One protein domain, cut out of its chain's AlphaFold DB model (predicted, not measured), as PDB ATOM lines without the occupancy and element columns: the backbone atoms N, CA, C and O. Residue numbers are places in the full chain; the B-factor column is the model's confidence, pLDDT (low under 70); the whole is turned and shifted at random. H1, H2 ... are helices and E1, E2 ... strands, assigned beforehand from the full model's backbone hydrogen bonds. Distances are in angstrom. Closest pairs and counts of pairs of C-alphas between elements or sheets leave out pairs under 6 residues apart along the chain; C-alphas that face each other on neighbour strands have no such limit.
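What this domain is: This is residues 399 to 444 and 453 to 540 of the 636 residues of an uncharacterized protein of Rhodotorula graminis (strain WP1) (UniProt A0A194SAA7). One twisted sheet of four antiparallel strands has two helices, H1 and H2, packed on one face and about perpendicular to each other. Two further helices, H3 and H4, lie farther out and only graze the sheet; residues 501 to 506 and the tail 534 to 540 stick out. The printed part has 134 residues, with elements in the order E1 H1 E2 E3 H2 E4 H3 H4, and the sheet runs E2 E3 E1 E4. The class is mixed, helices and strands, with 65 residues, under half, in named elements. The whole is compact, with a radius of gyration of the C-alphas of 15.5 A and spans of 47 by 35 by 29 A.

Where its parts are: Begin with the sheet and find C-alpha 403 at (9.157, -45.480, -44.239); from there E1, residues 403 to 408, runs 16.8 A. E3 is residues 456 to 461, 16.7 A; E2 is residues 436 to 440, 13.1 A; E4 is residues 491 to 494, 10.5 A. Look next at C-alpha 416 at (23.115, -37.262, -37.561), where H1, residues 416 to 427, begins its 16.8 A. H2 is residues 464 to 474, 15.5 A. H3, the longest helix, is residues 505 to 517, 18.1 A. H4, residues 527 to 534, 10.3 A, ends at C-alpha 534 at (20.610, -59.546, -50.100).

How they stand to each other: In the sheet, E3 and E1 are inner strands and antiparallel at 157 degrees; look for N 407 and O 457, 2.8 A apart. At the edges, E2 is antiparallel to E3, with N 440 and O 456 at 2.8 A, and E4 to E1, with N 406 and O 493 at 2.8 A. E1, H1, E2 and E3, H2, E4 are split strand-helix-strand units, each with another strand between its two strands and a right-handed crossover. On one face, making two layers, H2 lies over E1 and E4 at a height over the sheet of 7.7 A, along the strands at 11 degrees to E4 on the local plane; its closest C-alphas to E4 are those of Val 471 and Ile 492, 5.5 A. On the same face H1 lies over E3 at a height of 9.3 A, slantwise at 46 degrees on the local plane. H1 touches H2 with residues 423 to 427 alone, closest at the C-alphas of Leu 423 and Asn 474, 7.1 A. H3 only grazes the sheet with residues 512 to 516, and H4 with 527 to 530; H3 and H4 are apart. Every O i to N i+4 pair is within hydrogen-bond range in H1, H2 and H4, and 8 of 9 in H3.

The domain as a whole: The C-alphas farthest apart, those of Gln 484 and Ala 537, are 48.9 A apart. Residues 445 to 452 are not printed, and C-alphas 444 and 453 are 8.9 A apart across that cut. The long link is H2 to E4, residues 475 to 490. The mean pLDDT of the printed part is 74.9, and 40 residues are under 70, among them 426 to 432 and 521 to 540.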
ATOM      1  N   THR A 399      10.501 -53.299 -54.192       45.59
ATOM      2  CA  THR A 399      10.249 -52.188 -53.267       45.59
ATOM      3  C   THR A 399       9.953 -52.655 -51.838       45.59
ATOM      4  O   THR A 399       8.792 -52.741 -51.428       45.59
ATOM      5  N   LEU A 400      11.001 -52.908 -51.051       52.31
ATOM      6  CA  LEU A 400      10.921 -52.799 -49.596       52.31
ATOM      7  C   LEU A 400      10.612 -51.333 -49.271       52.31
ATOM      8  O   LEU A 400      11.444 -50.454 -49.487       52.31
ATOM      9  N   ARG A 401       9.381 -51.073 -48.823       64.62
ATOM     10  CA  ARG A 401       8.904 -49.730 -48.476       64.62
ATOM     11  C   ARG A 401       9.664 -49.236 -47.246       64.62
ATOM     12  O   ARG A 401       9.422 -49.704 -46.140       64.62
ATOM     13  N   MET A 402      10.611 -48.330 -47.474       75.62
ATOM     14  CA  MET A 402      11.381 -47.660 -46.432       75.62
ATOM     15  C   MET A 402      10.626 -46.420 -45.966       75.62
ATOM     16  O   MET A 402      10.669 -45.379 -46.622       75.62
ATOM     17  N   TYR A 403       9.948 -46.551 -44.831       84.19
ATOM     18  CA  TYR A 403       9.157 -45.480 -44.239       84.19
ATOM     19  C   TYR A 403      10.092 -44.422 -43.671       84.19
ATOM     20  O   TYR A 403      10.897 -44.723 -42.787       84.19
ATOM     21  N   THR A 404      10.052 -43.211 -44.226       88.94
ATOM     22  CA  THR A 404      11.080 -42.205 -43.937       88.94
ATOM     23  C   THR A 404      10.593 -41.140 -42.959       88.94
ATOM     24  O   THR A 404       9.644 -40.409 -43.230       88.94
ATOM     25  N   VAL A 405      11.301 -41.019 -41.837       91.44
ATOM     26  CA  VAL A 405      11.130 -39.969 -40.825       91.44
ATOM     27  C   VAL A 405      12.115 -38.833 -41.100       91.44
ATOM     28  O   VAL A 405      13.292 -39.081 -41.376       91.44
ATOM     29  N   ARG A 406      11.643 -37.590 -40.994       93.12
ATOM     30  CA  ARG A 406      12.421 -36.353 -41.109       93.12
ATOM     31  C   ARG A 406      12.545 -35.690 -39.738       93.12
ATOM     32  O   ARG A 406      11.552 -35.478 -39.050       93.12
ATOM     33  N   VAL A 407      13.769 -35.334 -39.360       91.94
ATOM     34  CA  VAL A 407      14.101 -34.595 -38.133       91.94
ATOM     35  C   VAL A 407      14.691 -33.248 -38.519       91.94
ATOM     36  O   VAL A 407      15.590 -33.179 -39.357       91.94
ATOM     37  N   HIS A 408      14.185 -32.174 -37.921       91.69
ATOM     38  CA  HIS A 408      14.599 -30.803 -38.212       91.69
ATOM     39  C   HIS A 408      14.379 -29.884 -36.996       91.69
ATOM     40  O   HIS A 408      13.967 -30.346 -35.932       91.69
ATOM     41  N   GLY A 409      14.680 -28.587 -37.135       86.12
ATOM     42  CA  GLY A 409      14.545 -27.612 -36.039       86.12
ATOM     43  C   GLY A 409      15.698 -27.632 -35.028       86.12
ATOM     44  O   GLY A 409      15.531 -27.174 -33.901       86.12
ATOM     45  N   LEU A 410      16.861 -28.158 -35.422       87.75
ATOM     46  CA  LEU A 410      18.060 -28.267 -34.587       87.75
ATOM     47  C   LEU A 410      19.134 -27.236 -34.942       87.75
ATOM     48  O   LEU A 410      19.194 -26.748 -36.064       87.75
ATOM     49  N   SER A 411      20.005 -26.940 -33.979       85.06
ATOM     50  CA  SER A 411      21.199 -26.120 -34.175       85.06
ATOM     51  C   SER A 411      22.176 -26.768 -35.161       85.06
ATOM     52  O   SER A 411      22.314 -27.990 -35.207       85.06
ATOM     53  N   ASP A 412      22.913 -25.943 -35.899       83.44
ATOM     54  CA  ASP A 412      23.809 -26.365 -36.987       83.44
ATOM     55  C   ASP A 412      25.014 -27.208 -36.503       83.44
ATOM     56  O   ASP A 412      25.702 -27.839 -37.303       83.44
ATOM     57  N   TYR A 413      25.245 -27.254 -35.185       81.62
ATOM     58  CA  TYR A 413      26.234 -28.104 -34.511       81.62
ATOM     59  C   TYR A 413      25.743 -29.541 -34.250       81.62
ATOM     60  O   TYR A 413      26.536 -30.405 -33.876       81.62
ATOM     61  N   CYS A 414      24.446 -29.822 -34.404       83.38
ATOM     62  CA  CYS A 414      23.901 -31.161 -34.204       83.38
ATOM     63  C   CYS A 414      24.300 -32.096 -35.355       83.38
ATOM     64  O   CYS A 414      24.242 -31.728 -36.525       83.38
ATOM     65  N   THR A 415      24.658 -33.339 -35.031       84.56
ATOM     66  CA  THR A 415      25.058 -34.351 -36.019       84.56
ATOM     67  C   THR A 415      23.981 -35.420 -36.190       84.56
ATOM     68  O   THR A 415      23.210 -35.708 -35.272       84.56
ATOM     69  N   ALA A 416      23.977 -36.097 -37.344       84.19
ATOM     70  CA  ALA A 416      23.115 -37.262 -37.561       84.19
ATOM     71  C   ALA A 416      23.371 -38.382 -36.531       84.19
ATOM     72  O   ALA A 416      22.449 -39.117 -36.182       84.19
ATOM     73  N   ALA A 417      24.602 -38.489 -36.012       80.19
ATOM     74  CA  ALA A 417      24.968 -39.426 -34.954       80.19
ATOM     75  C   ALA A 417      24.363 -39.032 -33.594       80.19
ATOM     76  O   ALA A 417      23.774 -39.885 -32.935       80.19
ATOM     77  N   LEU A 418      24.416 -37.752 -33.206       83.38
ATOM     78  CA  LEU A 418      23.788 -37.254 -31.976       83.38
ATOM     79  C   LEU A 418      22.274 -37.512 -31.992       83.38
ATOM     80  O   LEU A 418      21.724 -38.036 -31.023       83.38
ATOM     81  N   VAL A 419      21.615 -37.207 -33.116       85.75
ATOM     82  CA  VAL A 419      20.178 -37.456 -33.308       85.75
ATOM     83  C   VAL A 419      19.872 -38.958 -33.291       85.75
ATOM     84  O   VAL A 419      18.945 -39.377 -32.604       85.75
ATOM     85  N   TYR A 420      20.673 -39.788 -33.965       86.25
ATOM     86  CA  TYR A 420      20.537 -41.247 -33.918       86.25
ATOM     87  C   TYR A 420      20.625 -41.795 -32.485       86.25
ATOM     88  O   TYR A 420      19.729 -42.516 -32.045       86.25
ATOM     89  N   TYR A 421      21.670 -41.432 -31.733       81.38
ATOM     90  CA  TYR A 421      21.843 -41.905 -30.360       81.38
ATOM     91  C   TYR A 421      20.746 -41.381 -29.428       81.38
ATOM     92  O   TYR A 421      20.310 -42.117 -28.547       81.38
ATOM     93  N   PHE A 422      20.253 -40.158 -29.642       83.25
ATOM     94  CA  PHE A 422      19.112 -39.613 -28.905       83.25
ATOM     95  C   PHE A 422      17.839 -40.440 -29.125       83.25
ATOM     96  O   PHE A 422      17.195 -40.850 -28.156       83.25
ATOM     97  N   LEU A 423      17.499 -40.724 -30.388       83.31
ATOM     98  CA  LEU A 423      16.329 -41.530 -30.740       83.31
ATOM     99  C   LEU A 423      16.429 -42.932 -30.130       83.31
ATOM    100  O   LEU A 423      15.505 -43.363 -29.443       83.31
ATOM    101  N   MET A 424      17.570 -43.613 -30.292       78.19
ATOM    102  CA  MET A 424      17.752 -44.955 -29.729       78.19
ATOM    103  C   MET A 424      17.679 -44.963 -28.191       78.19
ATOM    104  O   MET A 424      17.005 -45.825 -27.625       78.19
ATOM    105  N   ARG A 425      18.302 -43.984 -27.512       73.00
ATOM    106  CA  ARG A 425      18.309 -43.858 -26.039       73.00
ATOM    107  C   ARG A 425      16.905 -43.706 -25.447       73.00
ATOM    108  O   ARG A 425      16.658 -44.183 -24.344       73.00
ATOM    109  N   ASN A 426      15.983 -43.065 -26.164       67.31
ATOM    110  CA  ASN A 426      14.596 -42.898 -25.719       67.31
ATOM    111  C   ASN A 426      13.715 -44.138 -25.937       67.31
ATOM    112  O   ASN A 426      12.626 -44.204 -25.370       67.31
ATOM    113  N   GLN A 427      14.141 -45.079 -26.781       63.72
ATOM    114  CA  GLN A 427      13.297 -46.165 -27.295       63.72
ATOM    115  C   GLN A 427      13.615 -47.534 -26.674       63.72
ATOM    116  O   GLN A 427      12.751 -48.415 -26.649       63.72
ATOM    117  N   GLY A 428      14.822 -47.711 -26.134       54.69
ATOM    118  CA  GLY A 428      15.227 -48.917 -25.414       54.69
ATOM    119  C   GLY A 428      15.419 -50.161 -26.293       54.69
ATOM    120  O   GLY A 428      15.294 -50.153 -27.519       54.69
ATOM    121  N   ARG A 429      15.753 -51.276 -25.635       49.78
ATOM    122  CA  ARG A 429      16.436 -52.437 -26.244       49.78
ATOM    123  C   ARG A 429      15.722 -53.177 -27.377       49.78
ATOM    124  O   ARG A 429      16.401 -53.865 -28.135       49.78
ATOM    125  N   LEU A 430      14.395 -53.100 -27.462       51.91
ATOM    126  CA  LEU A 430      13.575 -53.942 -28.351       51.91
ATOM    127  C   LEU A 430      12.972 -53.185 -29.544       51.91
ATOM    128  O   LEU A 430      12.138 -53.740 -30.258       51.91
ATOM    129  N   ARG A 431      13.342 -51.916 -29.750       65.12
ATOM    130  CA  ARG A 431      12.662 -51.033 -30.706       65.12
ATOM    131  C   ARG A 431      13.379 -50.888 -32.058       65.12
ATOM    132  O   ARG A 431      14.592 -51.103 -32.144       65.12
ATOM    133  N   PRO A 432      12.620 -50.609 -33.138       67.56
ATOM    134  CA  PRO A 432      13.102 -50.738 -34.509       67.56
ATOM    135  C   PRO A 432      14.188 -49.716 -34.840       67.56
ATOM    136  O   PRO A 432      13.998 -48.510 -34.723       67.56
ATOM    137  N   ARG A 433      15.334 -50.215 -35.309       77.44
ATOM    138  CA  ARG A 433      16.452 -49.380 -35.754       77.44
ATOM    139  C   ARG A 433      16.187 -48.756 -37.127       77.44
ATOM    140  O   ARG A 433      15.568 -49.410 -37.971       77.44
ATOM    141  N   PRO A 434      16.741 -47.563 -37.402       82.44
ATOM    142  CA  PRO A 434      16.805 -47.045 -38.757       82.44
ATOM    143  C   PRO A 434      17.683 -47.943 -39.641       82.44
ATOM    144  O   PRO A 434      18.822 -48.278 -39.312       82.44
ATOM    145  N   LEU A 435      17.136 -48.319 -40.793       81.31
ATOM    146  CA  LEU A 435      17.787 -49.078 -41.858       81.31
ATOM    147  C   LEU A 435      18.728 -48.207 -42.702       81.31
ATOM    148  O   LEU A 435      19.668 -48.726 -43.302       81.31
ATOM    149  N   ALA A 436      18.489 -46.897 -42.739       79.38
ATOM    150  CA  ALA A 436      19.339 -45.909 -43.391       79.38
ATOM    151  C   ALA A 436      19.294 -44.585 -42.621       79.38
ATOM    152  O   ALA A 436      18.280 -44.263 -41.996       79.38
ATOM    153  N   ILE A 437      20.391 -43.829 -42.670       84.69
ATOM    154  CA  ILE A 437      20.532 -42.519 -42.020       84.69
ATOM    155  C   ILE A 437      21.185 -41.568 -43.019       84.69
ATOM    156  O   ILE A 437      22.189 -41.922 -43.638       84.69
ATOM    157  N   ARG A 438      20.655 -40.349 -43.151       84.81
ATOM    158  CA  ARG A 438      21.268 -39.302 -43.972       84.81
ATOM    159  C   ARG A 438      21.121 -37.924 -43.337       84.81
ATOM    160  O   ARG A 438      20.045 -37.576 -42.865       84.81
ATOM    161  N   ALA A 439      22.182 -37.123 -43.391       85.62
ATOM    162  CA  ALA A 439      22.086 -35.674 -43.245       85.62
ATOM    163  C   ALA A 439      21.894 -35.042 -44.630       85.62
ATOM    164  O   ALA A 439      22.639 -35.347 -45.561       85.62
ATOM    165  N   GLU A 440      20.909 -34.162 -44.772       83.75
ATOM    166  CA  GLU A 440      20.910 -33.167 -45.838       83.75
ATOM    167  C   GLU A 440      21.769 -31.998 -45.352       83.75
ATOM    168  O   GLU A 440      21.332 -31.180 -44.539       83.75
ATOM    169  N   ASP A 441      23.020 -31.955 -45.821       64.12
ATOM    170  CA  ASP A 441      23.902 -30.806 -45.627       64.12
ATOM    171  C   ASP A 441      23.248 -29.574 -46.266       64.12
ATOM    172  O   ASP A 441      23.281 -29.388 -47.487       64.12
ATOM    173  N   GLY A 442      22.651 -28.716 -45.433       58.38
ATOM    174  CA  GLY A 442      22.169 -27.409 -45.860       58.38
ATOM    175  C   GLY A 442      23.299 -26.631 -46.550       58.38
ATOM    176  O   GLY A 442      24.464 -26.773 -46.163       58.38
ATOM    177  N   PRO A 443      23.001 -25.816 -47.583       52.38
ATOM    178  CA  PRO A 443      24.030 -25.139 -48.362       52.38
ATOM    179  C   PRO A 443      24.891 -24.268 -47.443       52.38
ATOM    180  O   PRO A 443      24.434 -23.237 -46.943       52.38
ATOM    181  N   ARG A 444      26.139 -24.704 -47.207       49.56
ATOM    182  CA  ARG A 444      27.081 -24.007 -46.325       49.56
ATOM    183  C   ARG A 444      27.200 -22.567 -46.797       49.56
ATOM    184  O   ARG A 444      27.573 -22.314 -47.940       49.56
ATOM    185  N   ARG A 453      19.798 -22.297 -42.700       66.88
ATOM    186  CA  ARG A 453      18.945 -23.479 -42.808       66.88
ATOM    187  C   ARG A 453      19.453 -24.521 -41.827       66.88
ATOM    188  O   ARG A 453      20.420 -25.214 -42.132       66.88
ATOM    189  N   HIS A 454      18.757 -24.627 -40.699       78.12
ATOM    190  CA  HIS A 454      18.932 -25.707 -39.734       78.12
ATOM    191  C   HIS A 454      19.045 -27.069 -40.436       78.12
ATOM    192  O   HIS A 454      18.255 -27.333 -41.353       78.12
ATOM    193  N   PRO A 455      19.995 -27.929 -40.029       84.94
ATOM    194  CA  PRO A 455      20.220 -29.211 -40.673       84.94
ATOM    195  C   PRO A 455      18.973 -30.095 -40.609       84.94
ATOM    196  O   PRO A 455      18.223 -30.102 -39.627       84.94
ATOM    197  N   VAL A 456      18.767 -30.852 -41.685       89.81
ATOM    198  CA  VAL A 456      17.662 -31.801 -41.830       89.81
ATOM    199  C   VAL A 456      18.251 -33.205 -41.877       89.81
ATOM    200  O   VAL A 456      19.181 -33.480 -42.634       89.81
ATOM    201  N   PHE A 457      17.704 -34.107 -41.071       91.44
ATOM    202  CA  PHE A 457      18.136 -35.498 -41.001       91.44
ATOM    203  C   PHE A 457      16.995 -36.422 -41.415       91.44
ATOM    204  O   PHE A 457      15.847 -36.212 -41.030       91.44
ATOM    205  N   PHE A 458      17.319 -37.461 -42.173       91.06
ATOM    206  CA  PHE A 458      16.384 -38.479 -42.628       91.06
ATOM    207  C   PHE A 458      16.766 -39.836 -42.041       91.06
ATOM    208  O   PHE A 458      17.947 -40.193 -41.987       91.06
ATOM    209  N   PHE A 459      15.755 -40.601 -41.635       89.88
ATOM    210  CA  PHE A 459      15.888 -41.928 -41.042       89.88
ATOM    211  C   PHE A 459      14.863 -42.872 -41.682       89.88
ATOM    212  O   PHE A 459      13.662 -42.622 -41.600       89.88
ATOM    213  N   ALA A 460      15.321 -43.943 -42.333       87.38
ATOM    214  CA  ALA A 460      14.446 -44.941 -42.959       87.38
ATOM    215  C   ALA A 460      14.143 -46.103 -42.012       87.38
ATOM    216  O   ALA A 460      15.068 -46.659 -41.427       87.38
ATOM    217  N   PHE A 461      12.893 -46.557 -41.944       85.88
ATOM    218  CA  PHE A 461      12.464 -47.701 -41.134       85.88
ATOM    219  C   PHE A 461      11.785 -48.782 -41.984       85.88
ATOM    220  O   PHE A 461      11.277 -48.521 -43.073       85.88
ATOM    221  N   GLY A 462      11.802 -50.024 -41.489       80.12
ATOM    222  CA  GLY A 462      11.271 -51.192 -42.205       80.12
ATOM    223  C   GLY A 462       9.746 -51.356 -42.171       80.12
ATOM    224  O   GLY A 462       9.223 -52.219 -42.872       80.12
ATOM    225  N   SER A 463       9.032 -50.563 -41.369       82.81
ATOM    226  CA  SER A 463       7.567 -50.550 -41.294       82.81
ATOM    227  C   SER A 463       7.041 -49.154 -40.950       82.81
ATOM    228  O   SER A 463       7.782 -48.315 -40.433       82.81
ATOM    229  N   LEU A 464       5.759 -48.916 -41.240       84.19
ATOM    230  CA  LEU A 464       5.077 -47.662 -40.911       84.19
ATOM    231  C   LEU A 464       4.975 -47.480 -39.393       84.19
ATOM    232  O   LEU A 464       5.437 -46.473 -38.872       84.19
ATOM    233  N   GLU A 465       4.493 -48.513 -38.695       84.19
ATOM    234  CA  GLU A 465       4.401 -48.575 -37.230       84.19
ATOM    235  C   GLU A 465       5.731 -48.215 -36.554       84.19
ATOM    236  O   GLU A 465       5.752 -47.516 -35.546       84.19
ATOM    237  N   ALA A 466       6.861 -48.661 -37.120       84.19
ATOM    238  CA  ALA A 466       8.181 -48.303 -36.619       84.19
ATOM    239  C   ALA A 466       8.436 -46.797 -36.725       84.19
ATOM    240  O   ALA A 466       8.845 -46.198 -35.736       84.19
ATOM    241  N   ALA A 467       8.188 -46.202 -37.896       87.50
ATOM    242  CA  ALA A 467       8.393 -44.781 -38.167       87.50
ATOM    243  C   ALA A 467       7.461 -43.883 -37.328       87.50
ATOM    244  O   ALA A 467       7.933 -42.943 -36.688       87.50
ATOM    245  N   GLU A 468       6.168 -44.209 -37.271       88.69
ATOM    246  CA  GLU A 468       5.164 -43.530 -36.438       88.69
ATOM    247  C   GLU A 468       5.559 -43.549 -34.957       88.69
ATOM    248  O   GLU A 468       5.483 -42.526 -34.279       88.69
ATOM    249  N   LEU A 469       6.081 -44.678 -34.465       86.56
ATOM    250  CA  LEU A 469       6.558 -44.818 -33.090       86.56
ATOM    251  C   LEU A 469       7.790 -43.941 -32.792       86.56
ATOM    252  O   LEU A 469       7.927 -43.459 -31.668       86.56
ATOM    253  N   ILE A 470       8.663 -43.675 -33.777       88.62
ATOM    254  CA  ILE A 470       9.739 -42.675 -33.628       88.62
ATOM    255  C   ILE A 470       9.132 -41.285 -33.444       88.62
ATOM    256  O   ILE A 470       9.500 -40.588 -32.498       88.62
ATOM    257  N   VAL A 471       8.215 -40.906 -34.345       90.31
ATOM    258  CA  VAL A 471       7.548 -39.596 -34.383       90.31
ATOM    259  C   VAL A 471       6.818 -39.344 -33.063       90.31
ATOM    260  O   VAL A 471       7.140 -38.387 -32.362       90.31
ATOM    261  N   THR A 472       5.895 -40.235 -32.683       88.12
ATOM    262  CA  THR A 472       5.044 -40.093 -31.491       88.12
ATOM    263  C   THR A 472       5.853 -39.995 -30.201       88.12
ATOM    264  O   THR A 472       5.555 -39.146 -29.363       88.12
ATOM    265  N   ASP A 473       6.888 -40.823 -30.030       85.44
ATOM    266  CA  ASP A 473       7.654 -40.803 -28.786       85.44
ATOM    267  C   ASP A 473       8.597 -39.602 -28.684       85.44
ATOM    268  O   ASP A 473       8.936 -39.225 -27.561       85.44
ATOM    269  N   ASN A 474       9.072 -39.032 -29.801       86.81
ATOM    270  CA  ASN A 474      10.216 -38.113 -29.802       86.81
ATOM    271  C   ASN A 474       9.911 -36.682 -30.273       86.81
ATOM    272  O   ASN A 474      10.679 -35.797 -29.893       86.81
ATOM    273  N   ASP A 475       8.840 -36.417 -31.031       89.81
ATOM    274  CA  ASP A 475       8.515 -35.045 -31.458       89.81
ATOM    275  C   ASP A 475       8.470 -34.073 -30.262       89.81
ATOM    276  O   ASP A 475       8.002 -34.400 -29.166       89.81
ATOM    277  N   ARG A 476       9.003 -32.867 -30.467       89.06
ATOM    278  CA  ARG A 476       9.116 -31.770 -29.490       89.06
ATOM    279  C   ARG A 476       9.954 -32.055 -28.240       89.06
ATOM    280  O   ARG A 476      10.019 -31.174 -27.375       89.06
ATOM    281  N   ARG A 477      10.644 -33.197 -28.117       86.06
ATOM    282  CA  ARG A 477      11.644 -33.369 -27.046       86.06
ATOM    283  C   ARG A 477      12.840 -32.431 -27.251       86.06
ATOM    284  O   ARG A 477      13.104 -31.951 -28.351       86.06
ATOM    285  N   LEU A 478      13.577 -32.184 -26.171       85.19
ATOM    286  CA  LEU A 478      14.819 -31.410 -26.170       85.19
ATOM    287  C   LEU A 478      16.030 -32.352 -26.138       85.19
ATOM    288  O   LEU A 478      16.029 -33.314 -25.369       85.19
ATOM    289  N   LEU A 479      17.075 -32.042 -26.908       81.12
ATOM    290  CA  LEU A 479      18.382 -32.692 -26.767       81.12
ATOM    291  C   LEU A 479      19.043 -32.290 -25.423       81.12
ATOM    292  O   LEU A 479      19.299 -31.098 -25.218       81.12
ATOM    293  N   PRO A 480      19.329 -33.232 -24.500       72.00
ATOM    294  CA  PRO A 480      19.964 -32.929 -23.218       72.00
ATOM    295  C   PRO A 480      21.452 -32.581 -23.366       72.00
ATOM    296  O   PRO A 480      22.108 -32.989 -24.322       72.00
ATOM    297  N   ASN A 481      21.989 -31.869 -22.372       69.19
ATOM    298  CA  ASN A 481      23.402 -31.487 -22.217       69.19
ATOM    299  C   ASN A 481      23.994 -30.574 -23.313       69.19
ATOM    300  O   ASN A 481      25.180 -30.276 -23.274       69.19
ATOM    301  N   MET A 482      23.189 -30.067 -24.249       70.88
ATOM    302  CA  MET A 482      23.639 -29.176 -25.331       70.88
ATOM    303  C   MET A 482      23.460 -27.682 -24.978       70.88
ATOM    304  O   MET A 482      23.058 -26.888 -25.823       70.88
ATOM    305  N   ASP A 483      23.723 -27.283 -23.725       69.25
ATOM    306  CA  ASP A 483      23.270 -25.997 -23.145       69.25
ATOM    307  C   ASP A 483      23.789 -24.707 -23.809       69.25
ATOM    308  O   ASP A 483      23.264 -23.625 -23.553       69.25
ATOM    309  N   GLN A 484      24.772 -24.821 -24.700       74.06
ATOM    310  CA  GLN A 484      25.378 -23.710 -25.441       74.06
ATOM    311  C   GLN A 484      24.841 -23.571 -26.880       74.06
ATOM    312  O   GLN A 484      25.141 -22.584 -27.549       74.06
ATOM    313  N   TYR A 485      24.039 -24.532 -27.356       73.12
ATOM    314  CA  TYR A 485      23.551 -24.600 -28.736       73.12
ATOM    315  C   TYR A 485      22.027 -24.551 -28.752       73.12
ATOM    316  O   TYR A 485      21.367 -25.405 -28.167       73.12
ATOM    317  N   GLU A 486      21.447 -23.576 -29.442       76.00
ATOM    318  CA  GLU A 486      20.013 -23.528 -29.738       76.00
ATOM    319  C   GLU A 486      19.803 -23.426 -31.257       76.00
ATOM    320  O   GLU A 486      20.699 -22.946 -31.962       76.00
ATOM    321  N   PRO A 487      18.657 -23.886 -31.795       78.69
ATOM    322  CA  PRO A 487      17.584 -24.634 -31.122       78.69
ATOM    323  C   PRO A 487      17.940 -26.110 -30.820       78.69
ATOM    324  O   PRO A 487      18.848 -26.686 -31.412       78.69
ATOM    325  N   ARG A 488      17.213 -26.732 -29.879       80.75
ATOM    326  CA  ARG A 488      17.375 -28.156 -29.475       80.75
ATOM    327  C   ARG A 488      16.093 -28.973 -29.523       80.75
ATOM    328  O   ARG A 488      16.119 -30.161 -29.202       80.75
ATOM    329  N   GLN A 489      14.970 -28.322 -29.809       88.44
ATOM    330  CA  GLN A 489      13.688 -28.993 -29.883       88.44
ATOM    331  C   GLN A 489      13.629 -29.723 -31.217       88.44
ATOM    332  O   GLN A 489      13.553 -29.087 -32.263       88.44
ATOM    333  N   ILE A 490      13.707 -31.050 -31.177       88.44
ATOM    334  CA  ILE A 490      13.543 -31.853 -32.385       88.44
ATOM    335  C   ILE A 490      12.092 -31.756 -32.857       88.44
ATOM    336  O   ILE A 490      11.179 -32.181 -32.154       88.44
ATOM    337  N   SER A 491      11.893 -31.234 -34.062       91.81
ATOM    338  CA  SER A 491      10.641 -31.388 -34.801       91.81
ATOM    339  C   SER A 491      10.755 -32.645 -35.654       91.81
ATOM    340  O   SER A 491      11.637 -32.726 -36.520       91.81
ATOM    341  N   ILE A 492       9.898 -33.633 -35.395       92.56
ATOM    342  CA  ILE A 492       9.927 -34.932 -36.073       92.56
ATOM    343  C   ILE A 492       8.606 -35.177 -36.792       92.56
ATOM    344  O   ILE A 492       7.538 -35.113 -36.194       92.56
ATOM    345  N   GLU A 493       8.696 -35.493 -38.080       92.50
ATOM    346  CA  GLU A 493       7.552 -35.748 -38.954       92.50
ATOM    347  C   GLU A 493       7.826 -36.941 -39.879       92.50
ATOM    348  O   GLU A 493       8.978 -37.290 -40.156       92.50
ATOM    349  N   LEU A 494       6.765 -37.575 -40.372       91.38
ATOM    350  CA  LEU A 494       6.863 -38.552 -41.450       91.38
ATOM    351  C   LEU A 494       6.972 -37.793 -42.789       91.38
ATOM    352  O   LEU A 494       6.262 -36.818 -43.008       91.38
ATOM    353  N   VAL A 495       7.867 -38.213 -43.691       87.75
ATOM    354  CA  VAL A 495       8.003 -37.603 -45.038       87.75
ATOM    355  C   VAL A 495       6.781 -37.903 -45.913       87.75
ATOM    356  O   VAL A 495       6.407 -37.122 -46.790       87.75
ATOM    357  N   ARG A 496       6.161 -39.051 -45.653       82.25
ATOM    358  CA  ARG A 496       4.861 -39.462 -46.165       82.25
ATOM    359  C   ARG A 496       3.764 -38.678 -45.442       82.25
ATOM    360  O   ARG A 496       3.730 -38.681 -44.218       82.25
ATOM    361  N   ASP A 497       2.844 -38.070 -46.185       77.75
ATOM    362  CA  ASP A 497       1.624 -37.495 -45.601       77.75
ATOM    363  C   ASP A 497       0.754 -38.588 -44.951       77.75
ATOM    364  O   ASP A 497       0.709 -39.716 -45.461       77.75
ATOM    365  N   ASP A 498      -0.027 -38.222 -43.927       70.38
ATOM    366  CA  ASP A 498      -1.075 -39.054 -43.307       70.38
ATOM    367  C   ASP A 498      -2.252 -39.287 -44.276       70.38
ATOM    368  O   ASP A 498      -3.342 -38.711 -44.183       70.38
ATOM    369  N   VAL A 499      -2.017 -40.128 -45.281       67.00
ATOM    370  CA  VAL A 499      -2.979 -40.436 -46.338       67.00
ATOM    371  C   VAL A 499      -4.003 -41.455 -45.836       67.00
ATOM    372  O   VAL A 499      -3.719 -42.650 -45.766       67.00
ATOM    373  N   SER A 500      -5.210 -40.964 -45.533       67.94
ATOM    374  CA  SER A 500      -6.375 -41.752 -45.094       67.94
ATOM    375  C   SER A 500      -6.605 -43.041 -45.899       67.94
ATOM    376  O   SER A 500      -6.377 -43.098 -47.112       67.94
ATOM    377  N   ALA A 501      -7.165 -44.058 -45.238       67.06
ATOM    378  CA  ALA A 501      -7.596 -45.309 -45.857       67.06
ATOM    379  C   ALA A 501      -8.574 -45.106 -47.036       67.06
ATOM    380  O   ALA A 501      -8.548 -45.899 -47.975       67.06
ATOM    381  N   ASP A 502      -9.356 -44.022 -47.052       73.75
ATOM    382  CA  ASP A 502     -10.289 -43.693 -48.144       73.75
ATOM    383  C   ASP A 502      -9.675 -42.790 -49.233       73.75
ATOM    384  O   ASP A 502     -10.319 -42.470 -50.233       73.75
ATOM    385  N   ALA A 503      -8.425 -42.351 -49.064       75.62
ATOM    386  CA  ALA A 503      -7.797 -41.408 -49.979       75.62
ATOM    387  C   ALA A 503      -7.495 -42.024 -51.352       75.62
ATOM    388  O   ALA A 503      -7.131 -43.202 -51.478       75.62
ATOM    389  N   THR A 504      -7.589 -41.178 -52.383       84.06
ATOM    390  CA  THR A 504      -7.419 -41.573 -53.784       84.06
ATOM    391  C   THR A 504      -6.048 -42.195 -54.045       84.06
ATOM    392  O   THR A 504      -5.035 -41.842 -53.438       84.06
ATOM    393  N   TRP A 505      -6.003 -43.100 -55.024       74.94
ATOM    394  CA  TRP A 505      -4.762 -43.697 -55.522       74.94
ATOM    395  C   TRP A 505      -3.705 -42.645 -55.907       74.94
ATOM    396  O   TRP A 505      -2.513 -42.856 -55.699       74.94
ATOM    397  N   GLU A 506      -4.132 -41.489 -56.414       78.94
ATOM    398  CA  GLU A 506      -3.237 -40.393 -56.791       78.94
ATOM    399  C   GLU A 506      -2.637 -39.679 -55.576       78.94
ATOM    400  O   GLU A 506      -1.435 -39.432 -55.572       78.94
ATOM    401  N   ALA A 507      -3.418 -39.441 -54.513       74.56
ATOM    402  CA  ALA A 507      -2.901 -38.904 -53.252       74.56
ATOM    403  C   ALA A 507      -1.905 -39.873 -52.589       74.56
ATOM    404  O   ALA A 507      -0.832 -39.458 -52.151       74.56
ATOM    405  N   ARG A 508      -2.203 -41.181 -52.597       73.38
ATOM    406  CA  ARG A 508      -1.267 -42.223 -52.132       73.38
ATOM    407  C   ARG A 508       0.031 -42.220 -52.939       73.38
ATOM    408  O   ARG A 508       1.103 -42.264 -52.346       73.38
ATOM    409  N   ARG A 509      -0.053 -42.126 -54.273       75.94
ATOM    410  CA  ARG A 509       1.121 -42.061 -55.160       75.94
ATOM    411  C   ARG A 509       1.935 -40.781 -54.942       75.94
ATOM    412  O   ARG A 509       3.154 -40.855 -54.959       75.94
ATOM    413  N   ALA A 510       1.295 -39.630 -54.734       77.19
ATOM    414  CA  ALA A 510       1.983 -38.363 -54.470       77.19
ATOM    415  C   ALA A 510       2.715 -38.375 -53.114       77.19
ATOM    416  O   ALA A 510       3.856 -37.931 -53.027       77.19
ATOM    417  N   SER A 511       2.099 -38.952 -52.082       75.31
ATOM    418  CA  SER A 511       2.738 -39.147 -50.775       75.31
ATOM    419  C   SER A 511       3.890 -40.168 -50.839       75.31
ATOM    420  O   SER A 511       4.965 -39.933 -50.295       75.31
ATOM    421  N   GLU A 512       3.740 -41.251 -51.613       73.69
ATOM    422  CA  GLU A 512       4.837 -42.191 -51.911       73.69
ATOM    423  C   GLU A 512       5.954 -41.568 -52.762       73.69
ATOM    424  O   GLU A 512       7.114 -41.953 -52.622       73.69
ATOM    425  N   ALA A 513       5.642 -40.582 -53.608       75.94
ATOM    426  CA  ALA A 513       6.647 -39.844 -54.365       75.94
ATOM    427  C   ALA A 513       7.556 -39.015 -53.448       75.94
ATOM    428  O   ALA A 513       8.757 -39.013 -53.680       75.94
ATOM    429  N   LYS A 514       7.041 -38.421 -52.359       78.50
ATOM    430  CA  LYS A 514       7.868 -37.718 -51.357       78.50
ATOM    431  C   LYS A 514       8.918 -38.631 -50.720       78.50
ATOM    432  O   LYS A 514      10.070 -38.237 -50.573       78.50
ATOM    433  N   GLU A 515       8.555 -39.874 -50.389       76.06
ATOM    434  CA  GLU A 515       9.508 -40.862 -49.855       76.06
ATOM    435  C   GLU A 515      10.556 -41.287 -50.905       76.06
ATOM    436  O   GLU A 515      11.705 -41.564 -50.561       76.06
ATOM    437  N   LEU A 516      10.192 -41.298 -52.192       72.94
ATOM    438  CA  LEU A 516      11.116 -41.567 -53.302       72.94
ATOM    439  C   LEU A 516      12.006 -40.360 -53.651       72.94
ATOM    440  O   LEU A 516      13.160 -40.562 -54.025       72.94
ATOM    441  N   GLU A 517      11.514 -39.131 -53.482       76.19
ATOM    442  CA  GLU A 517      12.263 -37.872 -53.632       76.19
ATOM    443  C   GLU A 517      13.377 -37.730 -52.589       76.19
ATOM    444  O   GLU A 517      14.382 -37.071 -52.858       76.19
ATOM    445  N   VAL A 518      13.277 -38.426 -51.446       77.50
ATOM    446  CA  VAL A 518      14.425 -38.618 -50.547       77.50
ATOM    447  C   VAL A 518      15.583 -39.254 -51.323       77.50
ATOM    448  O   VAL A 518      16.710 -38.786 -51.206       77.50
ATOM    449  N   GLY A 519      15.349 -40.269 -52.158       70.00
ATOM    450  CA  GLY A 519      16.374 -40.803 -53.063       70.00
ATOM    451  C   GLY A 519      17.528 -41.519 -52.350       70.00
ATOM    452  O   GLY A 519      18.697 -41.216 -52.597       70.00
ATOM    453  N   TRP A 520      17.196 -42.441 -51.442       75.75
ATOM    454  CA  TRP A 520      18.145 -43.253 -50.668       75.75
ATOM    455  C   TRP A 520      19.196 -43.967 -51.536       75.75
ATOM    456  O   TRP A 520      18.867 -44.652 -52.507       75.75
ATOM    457  N   ARG A 521      20.473 -43.850 -51.158       67.81
ATOM    458  CA  ARG A 521      21.611 -44.448 -51.879       67.81
ATOM    459  C   ARG A 521      22.099 -45.724 -51.194       67.81
ATOM    460  O   ARG A 521      22.094 -45.832 -49.975       67.81
ATOM    461  N   TRP A 522      22.635 -46.671 -51.969       49.78
ATOM    462  CA  TRP A 522      23.123 -47.963 -51.447       49.78
ATOM    463  C   TRP A 522      24.166 -47.838 -50.317       49.78
ATOM    464  O   TRP A 522      24.190 -48.664 -49.408       49.78
ATOM    465  N   GLY A 523      25.005 -46.795 -50.346       57.31
ATOM    466  CA  GLY A 523      25.990 -46.510 -49.293       57.31
ATOM    467  C   GLY A 523      25.419 -45.885 -48.011       57.31
ATOM    468  O   GLY A 523      26.105 -45.887 -46.997       57.31
ATOM    469  N   GLU A 524      24.182 -45.377 -48.041       65.31
ATOM    470  CA  GLU A 524      23.471 -44.796 -46.885       65.31
ATOM    471  C   GLU A 524      22.721 -45.876 -46.079       65.31
ATOM    472  O   GLU A 524      22.309 -45.648 -44.941       65.31
ATOM    473  N   LEU A 525      22.562 -47.073 -46.661       64.00
ATOM    474  CA  LEU A 525      21.954 -48.236 -46.022       64.00
ATOM    475  C   LEU A 525      22.921 -48.889 -45.020       64.00
ATOM    476  O   LEU A 525      24.102 -49.107 -45.320       64.00
ATOM    477  N   SER A 526      22.409 -49.289 -43.857       64.31
ATOM    478  CA  SER A 526      23.168 -50.041 -42.853       64.31
ATOM    479  C   SER A 526      23.568 -51.435 -43.360       64.31
ATOM    480  O   SER A 526      22.978 -51.970 -44.302       64.31
ATOM    481  N   ASP A 527      24.570 -52.062 -42.732       56.47
ATOM    482  CA  ASP A 527      24.938 -53.451 -43.061       56.47
ATOM    483  C   ASP A 527      23.774 -54.422 -42.795       56.47
ATOM    484  O   ASP A 527      23.601 -55.389 -43.533       56.47
ATOM    485  N   GLU A 528      22.949 -54.139 -41.780       55.31
ATOM    486  CA  GLU A 528      21.725 -54.886 -41.463       55.31
ATOM    487  C   GLU A 528      20.707 -54.754 -42.612       55.31
ATOM    488  O   GLU A 528      20.221 -55.761 -43.126       55.31
ATOM    489  N   ALA A 529      20.458 -53.532 -43.098       56.12
ATOM    490  CA  ALA A 529      19.566 -53.275 -44.229       56.12
ATOM    491  C   ALA A 529      20.064 -53.919 -45.532       56.12
ATOM    492  O   ALA A 529      19.298 -54.599 -46.215       56.12
ATOM    493  N   ARG A 530      21.358 -53.776 -45.856       56.31
ATOM    494  CA  ARG A 530      21.978 -54.412 -47.034       56.31
ATOM    495  C   ARG A 530      21.976 -55.941 -46.939       56.31
ATOM    496  O   ARG A 530      21.864 -56.603 -47.968       56.31
ATOM    497  N   TRP A 531      22.043 -56.509 -45.732       54.78
ATOM    498  CA  TRP A 531      21.915 -57.951 -45.501       54.78
ATOM    499  C   TRP A 531      20.483 -58.453 -45.730       54.78
ATOM    500  O   TRP A 531      20.311 -59.408 -46.486       54.78
ATOM    501  N   TYR A 532      19.458 -57.782 -45.183       53.44
ATOM    502  CA  TYR A 532      18.050 -58.103 -45.475       53.44
ATOM    503  C   TYR A 532      17.730 -57.957 -46.976       53.44
ATOM    504  O   TYR A 532      17.010 -58.771 -47.545       53.44
ATOM    505  N   TRP A 533      18.308 -56.958 -47.649       56.22
ATOM    506  CA  TRP A 533      18.153 -56.753 -49.094       56.22
ATOM    507  C   TRP A 533      18.787 -57.876 -49.931       56.22
ATOM    508  O   TRP A 533      18.264 -58.244 -50.982       56.22
ATOM    509  N   ALA A 534      19.910 -58.432 -49.460       54.34
ATOM    510  CA  ALA A 534      20.610 -59.546 -50.100       54.34
ATOM    511  C   ALA A 534      19.979 -60.920 -49.799       54.34
ATOM    512  O   ALA A 534      20.136 -61.844 -50.596       54.34
ATOM    513  N   ARG A 535      19.265 -61.065 -48.674       51.81
ATOM    514  CA  ARG A 535      18.553 -62.287 -48.269       51.81
ATOM    515  C   ARG A 535      17.042 -62.078 -48.277       51.81
ATOM    516  O   ARG A 535      16.405 -61.891 -47.245       51.81
ATOM    517  N   ARG A 536      16.462 -62.162 -49.475       50.56
ATOM    518  CA  ARG A 536      15.023 -62.403 -49.630       50.56
ATOM    519  C   ARG A 536      14.766 -63.890 -49.348       50.56
ATOM    520  O   ARG A 536      15.467 -64.712 -49.928       50.56
ATOM    521  N   ALA A 537      13.744 -64.169 -48.534       39.62
ATOM    522  CA  ALA A 537      13.414 -65.440 -47.869       39.62
ATOM    523  C   ALA A 537      14.075 -65.662 -46.482       39.62
ATOM    524  O   ALA A 537      15.293 -65.624 -46.325       39.62
ATOM    525  N   ASP A 538      13.185 -65.892 -45.510       33.53
ATOM    526  CA  ASP A 538      13.292 -66.730 -44.304       33.53
ATOM    527  C   ASP A 538      14.227 -66.347 -43.130       33.53
ATOM    528  O   ASP A 538      15.280 -66.943 -42.932       33.53
ATOM    529  N   LEU A 539      13.690 -65.447 -42.276       34.97
ATOM    530  CA  LEU A 539      13.703 -65.433 -40.785       34.97
ATOM    531  C   LEU A 539      15.057 -65.454 -40.010       34.97
ATOM    532  O   LEU A 539      16.112 -65.744 -40.567       34.97
ATOM    533  N   PRO A 540      15.072 -65.162 -38.684       34.22
ATOM    534  CA  PRO A 540      14.040 -64.572 -37.810       34.22
ATOM    535  C   PRO A 540      14.243 -63.043 -37.619       34.22
ATOM    536  O   PRO A 540      15.220 -62.491 -38.132       34.22
TER     537      PRO A 540